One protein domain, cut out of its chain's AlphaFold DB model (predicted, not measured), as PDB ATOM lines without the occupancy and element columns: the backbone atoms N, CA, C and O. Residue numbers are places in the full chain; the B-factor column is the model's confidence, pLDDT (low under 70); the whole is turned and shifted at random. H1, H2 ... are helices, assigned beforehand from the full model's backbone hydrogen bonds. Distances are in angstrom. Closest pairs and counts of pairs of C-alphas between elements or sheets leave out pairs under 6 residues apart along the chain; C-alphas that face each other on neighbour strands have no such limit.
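This is residues 183 to 255 of the 255 residues of the protein "Sushi domain-containing protein" of Amphimedon queenslandica (UniProt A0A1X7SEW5). This model has little regular structure: from the short helix H1 the backbone goes out to wind in loops through residues 199 to 234, then runs back, stretched out, through residues 235 to 248 to the short helix H2 at the opposite end. The 73 printed residues hold two named helices, H1 then H2, and no named strand; the class is all helix, with only 9 residues in named elements. The whole is loose, with a radius of gyration of the C-alphas of 15.0 A, and elongated, spanning 46 by 27 by 22 A.

Find C-alpha 184 at (3.982, 18.213, 45.024); from there H1, residues 184 to 187, runs 5.8 A. Then look at C-alpha 249 at (12.760, 26.964, 37.511), where H2, residues 249 to 253, begins; it runs 6.2 A to C-alpha 253 at (12.083, 30.994, 42.121).

H1 and H2 are apart, with no C-alpha of the one within 8 A of the other. In H2 the O i to N i+4 pair is within hydrogen-bond range; H1 is too short for such a pair, and its one O i to N i+3 pair is not within range.

The C-alphas of Gly 223 and Glu 255, the two farthest apart, are 47.2 A apart. The printed part has no cut, and the link from H1 to H2 is long, 61 residues. Look for low confidence, pLDDT under 70, at residues 229 to 233 and 240 to 255.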
ATOM      1  N   ASP A 183       3.628  19.061  49.420       90.31
ATOM      2  CA  ASP A 183       4.580  19.642  48.486       90.31
ATOM      3  C   ASP A 183       4.758  18.696  47.297       90.31
ATOM      4  O   ASP A 183       5.507  17.713  47.302       90.31
ATOM      5  N   TRP A 184       3.979  18.971  46.262       83.94
ATOM      6  CA  TRP A 184       3.982  18.213  45.024       83.94
ATOM      7  C   TRP A 184       5.248  18.454  44.193       83.94
ATOM      8  O   TRP A 184       5.534  17.643  43.311       83.94
ATOM      9  N   THR A 185       6.036  19.497  44.485       85.31
ATOM     10  CA  THR A 185       7.268  19.808  43.739       85.31
ATOM     11  C   THR A 185       8.370  18.780  44.004       85.31
ATOM     12  O   THR A 185       9.109  18.418  43.084       85.31
ATOM     13  N   LEU A 186       8.410  18.203  45.212       84.06
ATOM     14  CA  LEU A 186       9.410  17.213  45.631       84.06
ATOM     15  C   LEU A 186       9.373  15.914  44.811       84.06
ATOM     16  O   LEU A 186      10.403  15.270  44.632       84.06
ATOM     17  N   LEU A 187       8.196  15.516  44.317       79.44
ATOM     18  CA  LEU A 187       7.996  14.289  43.532       79.44
ATOM     19  C   LEU A 187       7.169  14.551  42.266       79.44
ATOM     20  O   LEU A 187       6.347  13.731  41.872       79.44
ATOM     21  N   HIS A 188       7.382  15.690  41.607       80.88
ATOM     22  CA  HIS A 188       6.605  16.106  40.432       80.88
ATOM     23  C   HIS A 188       6.725  15.149  39.227       80.88
ATOM     24  O   HIS A 188       5.801  15.043  38.424       80.88
ATOM     25  N   GLN A 189       7.840  14.420  39.089       77.69
ATOM     26  CA  GLN A 189       8.029  13.442  38.002       77.69
ATOM     27  C   GLN A 189       7.244  12.147  38.240       77.69
ATOM     28  O   GLN A 189       6.806  11.490  37.297       77.69
ATOM     29  N   THR A 190       7.051  11.782  39.507       78.69
ATOM     30  CA  THR A 190       6.354  10.564  39.933       78.69
ATOM     31  C   THR A 190       5.373  10.867  41.075       78.69
ATOM     32  O   THR A 190       5.437  10.253  42.142       78.69
ATOM     33  N   PRO A 191       4.397  11.777  40.876       77.81
ATOM     34  CA  PRO A 191       3.590  12.339  41.967       77.81
ATOM     35  C   PRO A 191       2.793  11.274  42.721       77.81
ATOM     36  O   PRO A 191       2.527  11.411  43.910       77.81
ATOM     37  N   TYR A 192       2.467  10.167  42.056       77.38
ATOM     38  CA  TYR A 192       1.703   9.056  42.623       77.38
ATOM     39  C   TYR A 192       2.553   8.018  43.371       77.38
ATOM     40  O   TYR A 192       1.995   7.135  44.025       77.38
ATOM     41  N   GLN A 193       3.884   8.136  43.313       80.19
ATOM     42  CA  GLN A 193       4.807   7.422  44.200       80.19
ATOM     43  C   GLN A 193       4.995   8.156  45.537       80.19
ATOM     44  O   GLN A 193       5.576   7.596  46.464       80.19
ATOM     45  N   ASN A 194       4.481   9.387  45.670       86.06
ATOM     46  CA  ASN A 194       4.564  10.137  46.917       86.06
ATOM     47  C   ASN A 194       3.843   9.386  48.062       86.06
ATOM     48  O   ASN A 194       2.695   8.964  47.878       86.06
ATOM     49  N   PRO A 195       4.468   9.253  49.252       89.12
ATOM     50  CA  PRO A 195       3.874   8.628  50.436       89.12
ATOM     51  C   PRO A 195       2.481   9.130  50.831       89.12
ATOM     52  O   PRO A 195       1.736   8.380  51.462       89.12
ATOM     53  N   VAL A 196       2.088  10.345  50.435       90.75
ATOM     54  CA  VAL A 196       0.712  10.843  50.596       90.75
ATOM     55  C   VAL A 196      -0.312   9.902  49.955       90.75
ATOM     56  O   VAL A 196      -1.400   9.705  50.489       90.75
ATOM     57  N   PHE A 197       0.035   9.225  48.864       87.69
ATOM     58  CA  PHE A 197      -0.843   8.269  48.199       87.69
ATOM     59  C   PHE A 197      -0.576   6.812  48.589       87.69
ATOM     60  O   PHE A 197      -1.130   5.922  47.955       87.69
ATOM     61  N   ASN A 198       0.213   6.511  49.622       86.69
ATOM     62  CA  ASN A 198       0.402   5.113  50.014       86.69
ATOM     63  C   ASN A 198      -0.942   4.435  50.385       86.69
ATOM     64  O   ASN A 198      -1.935   5.095  50.718       86.69
ATOM     65  N   SER A 199      -0.987   3.105  50.298       87.31
ATOM     66  CA  SER A 199      -2.178   2.302  50.599       87.31
ATOM     67  C   SER A 199      -2.252   1.828  52.057       87.31
ATOM     68  O   SER A 199      -3.168   1.077  52.405       87.31
ATOM     69  N   SER A 200      -1.327   2.259  52.921       91.19
ATOM     70  CA  SER A 200      -1.336   1.912  54.346       91.19
ATOM     71  C   SER A 200      -2.354   2.763  55.120       91.19
ATOM     72  O   SER A 200      -3.103   3.557  54.550       91.19
ATOM     73  N   SER A 201      -2.409   2.608  56.445       89.69
ATOM     74  CA  SER A 201      -3.190   3.477  57.344       89.69
ATOM     75  C   SER A 201      -2.776   4.956  57.284       89.69
ATOM     76  O   SER A 201      -3.542   5.811  57.723       89.69
ATOM     77  N   GLN A 202      -1.602   5.252  56.717       91.56
ATOM     78  CA  GLN A 202      -0.912   6.545  56.755       91.56
ATOM     79  C   GLN A 202      -0.956   7.302  55.423       91.56
ATOM     80  O   GLN A 202      -0.141   8.195  55.194       91.56
ATOM     81  N   GLY A 203      -1.851   6.931  54.516       91.00
ATOM     82  CA  GLY A 203      -1.958   7.573  53.216       91.00
ATOM     83  C   GLY A 203      -3.370   7.529  52.676       91.00
ATOM     84  O   GLY A 203      -4.288   6.928  53.240       91.00
ATOM     85  N   PHE A 204      -3.560   8.224  51.564       91.69
ATOM     86  CA  PHE A 204      -4.874   8.401  50.969       91.69
ATOM     87  C   PHE A 204      -5.203   7.340  49.908       91.69
ATOM     88  O   PHE A 204      -6.340   7.335  49.428       91.69
ATOM     89  N   GLY A 205      -4.265   6.447  49.562       87.94
ATOM     90  CA  GLY A 205      -4.374   5.393  48.542       87.94
ATOM     91  C   GLY A 205      -3.992   5.844  47.122       87.94
ATOM     92  O   GLY A 205      -4.401   6.916  46.672       87.94
ATOM     93  N   ASN A 206      -3.251   5.014  46.387       77.56
ATOM     94  CA  ASN A 206      -2.781   5.291  45.020       77.56
ATOM     95  C   ASN A 206      -3.320   4.300  43.982       77.56
ATOM     96  O   ASN A 206      -2.983   4.398  42.810       77.56
ATOM     97  N   SER A 207      -4.108   3.313  44.385       75.94
ATOM     98  CA  SER A 207      -4.602   2.281  43.484       75.94
ATOM     99  C   SER A 207      -6.044   2.567  43.102       75.94
ATOM    100  O   SER A 207      -6.838   3.070  43.903       75.94
ATOM    101  N   SER A 208      -6.380   2.304  41.840       78.50
ATOM    102  CA  SER A 208      -7.752   2.366  41.348       78.50
ATOM    103  C   SER A 208      -8.064   1.153  40.489       78.50
ATOM    104  O   SER A 208      -7.256   0.717  39.673       78.50
ATOM    105  N   ASN A 209      -9.266   0.609  40.664       79.44
ATOM    106  CA  ASN A 209      -9.753  -0.513  39.881       79.44
ATOM    107  C   ASN A 209      -9.839  -0.109  38.392       79.44
ATOM    108  O   ASN A 209     -10.532   0.864  38.080       79.44
ATOM    109  N   PRO A 210      -9.208  -0.848  37.458       78.88
ATOM    110  CA  PRO A 210      -9.142  -0.448  36.052       78.88
ATOM    111  C   PRO A 210     -10.505  -0.255  35.374       78.88
ATOM    112  O   PRO A 210     -10.634   0.630  34.525       78.88
ATOM    113  N   ALA A 211     -11.515  -1.036  35.778       81.62
ATOM    114  CA  ALA A 211     -12.856  -1.025  35.199       81.62
ATOM    115  C   ALA A 211     -13.764   0.056  35.809       81.62
ATOM    116  O   ALA A 211     -14.478   0.754  35.097       81.62
ATOM    117  N   THR A 212     -13.751   0.212  37.136       81.31
ATOM    118  CA  THR A 212     -14.671   1.131  37.842       81.31
ATOM    119  C   THR A 212     -14.058   2.492  38.160       81.31
ATOM    120  O   THR A 212     -14.787   3.414  38.554       81.31
ATOM    121  N   LYS A 213     -12.728   2.599  38.029       84.31
ATOM    122  CA  LYS A 213     -11.876   3.723  38.448       84.31
ATOM    123  C   LYS A 213     -11.974   4.058  39.939       84.31
ATOM    124  O   LYS A 213     -11.480   5.092  40.375       84.31
ATOM    125  N   CYS A 214     -12.635   3.214  40.733       87.25
ATOM    126  CA  CYS A 214     -12.753   3.394  42.172       87.25
ATOM    127  C   CYS A 214     -11.424   3.085  42.855       87.25
ATOM    128  O   CYS A 214     -10.797   2.077  42.535       87.25
ATOM    129  N   VAL A 215     -11.066   3.880  43.860       88.44
ATOM    130  CA  VAL A 215      -9.956   3.569  44.761       88.44
ATOM    131  C   VAL A 215     -10.246   2.239  45.456       88.44
ATOM    132  O   VAL A 215     -11.307   2.080  46.071       88.44
ATOM    133  N   ASN A 216      -9.335   1.273  45.337       89.81
ATOM    134  CA  ASN A 216      -9.531  -0.100  45.818       89.81
ATOM    135  C   ASN A 216      -8.661  -0.474  47.029       89.81
ATOM    136  O   ASN A 216      -8.965  -1.473  47.680       89.81
ATOM    137  N   GLU A 217      -7.683   0.347  47.420       89.81
ATOM    138  CA  GLU A 217      -6.868   0.126  48.624       89.81
ATOM    139  C   GLU A 217      -6.814   1.351  49.549       89.81
ATOM    140  O   GLU A 217      -7.340   2.428  49.254       89.81
ATOM    141  N   GLY A 218      -6.198   1.168  50.715       92.50
ATOM    142  CA  GLY A 218      -6.062   2.214  51.715       92.50
ATOM    143  C   GLY A 218      -7.345   2.537  52.483       92.50
ATOM    144  O   GLY A 218      -8.373   1.852  52.355       92.50
ATOM    145  N   PRO A 219      -7.294   3.570  53.337       94.69
ATOM    146  CA  PRO A 219      -8.358   3.911  54.279       94.69
ATOM    147  C   PRO A 219      -9.633   4.421  53.596       94.69
ATOM    148  O   PRO A 219     -10.717   4.306  54.177       94.69
ATOM    149  N   PHE A 220      -9.505   4.932  52.365       93.38
ATOM    150  CA  PHE A 220     -10.581   5.547  51.579       93.38
ATOM    151  C   PHE A 220     -11.090   4.686  50.414       93.38
ATOM    152  O   PHE A 220     -11.813   5.182  49.546       93.38
ATOM    153  N   ARG A 221     -10.739   3.394  50.386       91.94
ATOM    154  CA  ARG A 221     -11.214   2.463  49.356       91.94
ATOM    155  C   ARG A 221     -12.733   2.318  49.319       91.94
ATOM    156  O   ARG A 221     -13.441   2.544  50.309       91.94
ATOM    157  N   GLN A 222     -13.225   1.850  48.176       90.69
ATOM    158  CA  GLN A 222     -14.622   1.487  47.979       90.69
ATOM    159  C   GLN A 222     -15.124   0.566  49.104       90.69
ATOM    160  O   GLN A 222     -14.452  -0.369  49.532       90.69
ATOM    161  N   GLY A 223     -16.316   0.868  49.622       89.06
ATOM    162  CA  GLY A 223     -16.928   0.134  50.735       89.06
ATOM    163  C   GLY A 223     -16.427   0.536  52.127       89.06
ATOM    164  O   GLY A 223     -17.098   0.228  53.109       89.06
ATOM    165  N   LYS A 224     -15.302   1.259  52.238       91.94
ATOM    166  CA  LYS A 224     -14.779   1.785  53.516       91.94
ATOM    167  C   LYS A 224     -14.918   3.297  53.667       91.94
ATOM    168  O   LYS A 224     -14.920   3.782  54.793       91.94
ATOM    169  N   PHE A 225     -15.092   4.022  52.565       91.19
ATOM    170  CA  PHE A 225     -15.374   5.453  52.569       91.19
ATOM    171  C   PHE A 225     -16.524   5.790  51.622       91.19
ATOM    172  O   PHE A 225     -16.611   5.266  50.508       91.19
ATOM    173  N   LYS A 226     -17.424   6.662  52.083       87.69
ATOM    174  CA  LYS A 226     -18.580   7.131  51.316       87.69
ATOM    175  C   LYS A 226     -18.342   8.581  50.919       87.69
ATOM    176  O   LYS A 226     -18.317   9.464  51.769       87.69
ATOM    177  N   VAL A 227     -18.193   8.824  49.621       86.94
ATOM    178  CA  VAL A 227     -18.051  10.182  49.086       86.94
ATOM    179  C   VAL A 227     -19.343  10.980  49.261       86.94
ATOM    180  O   VAL A 227     -20.448  10.452  49.108       86.94
ATOM    181  N   VAL A 228     -19.209  12.280  49.521       84.50
ATOM    182  CA  VAL A 228     -20.341  13.213  49.516       84.50
ATOM    183  C   VAL A 228     -20.731  13.492  48.058       84.50
ATOM    184  O   VAL A 228     -20.199  14.386  47.409       84.50
ATOM    185  N   SER A 229     -21.637  12.677  47.515       68.31
ATOM    186  CA  SER A 229     -22.091  12.742  46.119       68.31
ATOM    187  C   SER A 229     -23.593  13.028  46.020       68.31
ATOM    188  O   SER A 229     -24.371  12.650  46.895       68.31
ATOM    189  N   GLN A 230     -23.996  13.695  44.934       55.56
ATOM    190  CA  GLN A 230     -25.397  13.845  44.502       55.56
ATOM    191  C   GLN A 230     -25.697  13.053  43.211       55.56
ATOM    192  O   GLN A 230     -26.762  13.214  42.631       55.56
ATOM    193  N   GLY A 231     -24.765  12.217  42.740       61.69
ATOM    194  CA  GLY A 231     -24.890  11.479  41.478       61.69
ATOM    195  C   GLY A 231     -24.667   9.971  41.616       61.69
ATOM    196  O   GLY A 231     -24.615   9.425  42.717       61.69
ATOM    197  N   LYS A 232     -24.492   9.289  40.475       60.06
ATOM    198  CA  LYS A 232     -24.295   7.827  40.396       60.06
ATOM    199  C   LYS A 232     -22.952   7.343  40.964       60.06
ATOM    200  O   LYS A 232     -22.809   6.156  41.246       60.06
ATOM    201  N   THR A 233     -21.967   8.227  41.138       64.81
ATOM    202  CA  THR A 233     -20.646   7.863  41.669       64.81
ATOM    203  C   THR A 233     -20.732   7.604  43.172       64.81
ATOM    204  O   THR A 233     -20.987   8.525  43.949       64.81
ATOM    205  N   LYS A 234     -20.520   6.341  43.569       78.25
ATOM    206  CA  LYS A 234     -20.626   5.857  44.959       78.25
ATOM    207  C   LYS A 234     -19.276   5.650  45.661       78.25
ATOM    208  O   LYS A 234     -19.256   5.257  46.822       78.25
ATOM    209  N   CYS A 235     -18.160   5.881  44.972       85.62
ATOM    210  CA  CYS A 235     -16.804   5.634  45.464       85.62
ATOM    211  C   CYS A 235     -15.894   6.839  45.185       85.62
ATOM    212  O   CYS A 235     -16.171   7.630  44.282       85.62
ATOM    213  N   LEU A 236     -14.797   6.954  45.936       88.12
ATOM    214  CA  LEU A 236     -13.685   7.823  45.558       88.12
ATOM    215  C   LEU A 236     -13.038   7.254  44.291       88.12
ATOM    216  O   LEU A 236     -12.833   6.043  44.215       88.12
ATOM    217  N   ARG A 237     -12.737   8.105  43.310       85.62
ATOM    218  CA  ARG A 237     -12.070   7.716  42.064       85.62
ATOM    219  C   ARG A 237     -10.764   8.474  41.906       85.62
ATOM    220  O   ARG A 237     -10.707   9.648  42.274       85.62
ATOM    221  N   ARG A 238      -9.750   7.813  41.354       79.94
ATOM    222  CA  ARG A 238      -8.496   8.436  40.926       79.94
ATOM    223  C   ARG A 238      -8.105   7.868  39.570       79.94
ATOM    224  O   ARG A 238      -8.186   6.666  39.343       79.94
ATOM    225  N   GLU A 239      -7.703   8.749  38.669       74.25
ATOM    226  CA  GLU A 239      -7.205   8.374  37.352       74.25
ATOM    227  C   GLU A 239      -5.857   9.058  37.165       74.25
ATOM    228  O   GLU A 239      -5.741  10.276  37.287       74.25
ATOM    229  N   TYR A 240      -4.831   8.243  36.954       67.75
ATOM    230  CA  TYR A 240      -3.450   8.683  36.831       67.75
ATOM    231  C   TYR A 240      -3.160   8.857  35.347       67.75
ATOM    232  O   TYR A 240      -3.126   7.871  34.615       67.75
ATOM    233  N   GLY A 241      -3.048  10.103  34.890       55.34
ATOM    234  CA  GLY A 241      -3.008  10.387  33.452       55.34
ATOM    235  C   GLY A 241      -2.322  11.685  33.038       55.34
ATOM    236  O   GLY A 241      -2.445  12.064  31.881       55.34
ATOM    237  N   GLY A 242      -1.605  12.373  33.928       53.59
ATOM    238  CA  GLY A 242      -0.871  13.584  33.559       53.59
ATOM    239  C   GLY A 242       0.454  13.697  34.296       53.59
ATOM    240  O   GLY A 242       0.516  13.422  35.494       53.59
ATOM    241  N   ALA A 243       1.496  14.130  33.585       48.19
ATOM    242  CA  ALA A 243       2.585  14.855  34.225       48.19
ATOM    243  C   ALA A 243       1.963  16.088  34.900       48.19
ATOM    244  O   ALA A 243       1.144  16.777  34.284       48.19
ATOM    245  N   THR A 244       2.295  16.361  36.163       50.97
ATOM    246  CA  THR A 244       2.039  17.699  36.712       50.97
ATOM    247  C   THR A 244       2.709  18.716  35.785       50.97
ATOM    248  O   THR A 244       3.787  18.391  35.274       50.97
ATOM    249  N   PRO A 245       2.123  19.904  35.539       46.03
ATOM    250  CA  PRO A 245       2.815  20.942  34.787       46.03
ATOM    251  C   PRO A 245       4.213  21.094  35.381       46.03
ATOM    252  O   PRO A 245       4.348  21.273  36.593       46.03
ATOM    253  N   LEU A 246       5.242  20.910  34.555       47.31
ATOM    254  CA  LEU A 246       6.601  21.230  34.953       47.31
ATOM    255  C   LEU A 246       6.604  22.740  35.149       47.31
ATOM    256  O   LEU A 246       6.654  23.467  34.161       47.31
ATOM    257  N   LEU A 247       6.478  23.204  36.395       46.12
ATOM    258  CA  LEU A 247       6.820  24.586  36.681       46.12
ATOM    259  C   LEU A 247       8.293  24.733  36.321       46.12
ATOM    260  O   LEU A 247       9.148  23.974  36.790       46.12
ATOM    261  N   SER A 248       8.570  25.662  35.421       49.28
ATOM    262  CA  SER A 248       9.925  26.067  35.108       49.28
ATOM    263  C   SER A 248      10.620  26.544  36.385       49.28
ATOM    264  O   SER A 248       9.990  26.996  37.341       49.28
ATOM    265  N   ARG A 249      11.949  26.457  36.401       46.44
ATOM    266  CA  ARG A 249      12.760  26.964  37.511       46.44
ATOM    267  C   ARG A 249      12.437  28.433  37.842       46.44
ATOM    268  O   ARG A 249      12.365  28.777  39.012       46.44
ATOM    269  N   LEU A 250      12.138  29.235  36.818       49.56
ATOM    270  CA  LEU A 250      11.713  30.635  36.932       49.56
ATOM    271  C   LEU A 250      10.381  30.786  37.695       49.56
ATOM    272  O   LEU A 250      10.265  31.625  38.580       49.56
ATOM    273  N   GLU A 251       9.401  29.915  37.435       47.09
ATOM    274  CA  GLU A 251       8.102  29.926  38.133       47.09
ATOM    275  C   GLU A 251       8.192  29.462  39.599       47.09
ATOM    276  O   GLU A 251       7.319  29.792  40.402       47.09
ATOM    277  N   LEU A 252       9.229  28.696  39.957       45.00
ATOM    278  CA  LEU A 252       9.488  28.245  41.332       45.00
ATOM    279  C   LEU A 252      10.308  29.258  42.144       45.00
ATOM    280  O   LEU A 252      10.129  29.343  43.359       45.00
ATOM    281  N   GLU A 253      11.201  30.002  41.488       46.03
ATOM    282  CA  GLU A 253      12.083  30.994  42.121       46.03
ATOM    283  C   GLU A 253      11.420  32.382  42.251       46.03
ATOM    284  O   GLU A 253      11.877  33.195  43.053       46.03
ATOM    285  N   GLY A 254      10.284  32.619  41.580       41.75
ATOM    286  CA  GLY A 254       9.480  33.832  41.759       41.75
ATOM    287  C   GLY A 254      10.121  35.095  41.177       41.75
ATOM    288  O   GLY A 254       9.965  36.165  41.770       41.75
ATOM    289  N   GLU A 255      10.830  34.961  40.051       35.06
ATOM    290  CA  GLU A 255      11.344  36.075  39.232       35.06
ATOM    291  C   GLU A 255      10.396  36.435  38.079       35.06
ATOM    292  O   GLU A 255       9.886  35.511  37.401       35.06
TER     293      GLU A 255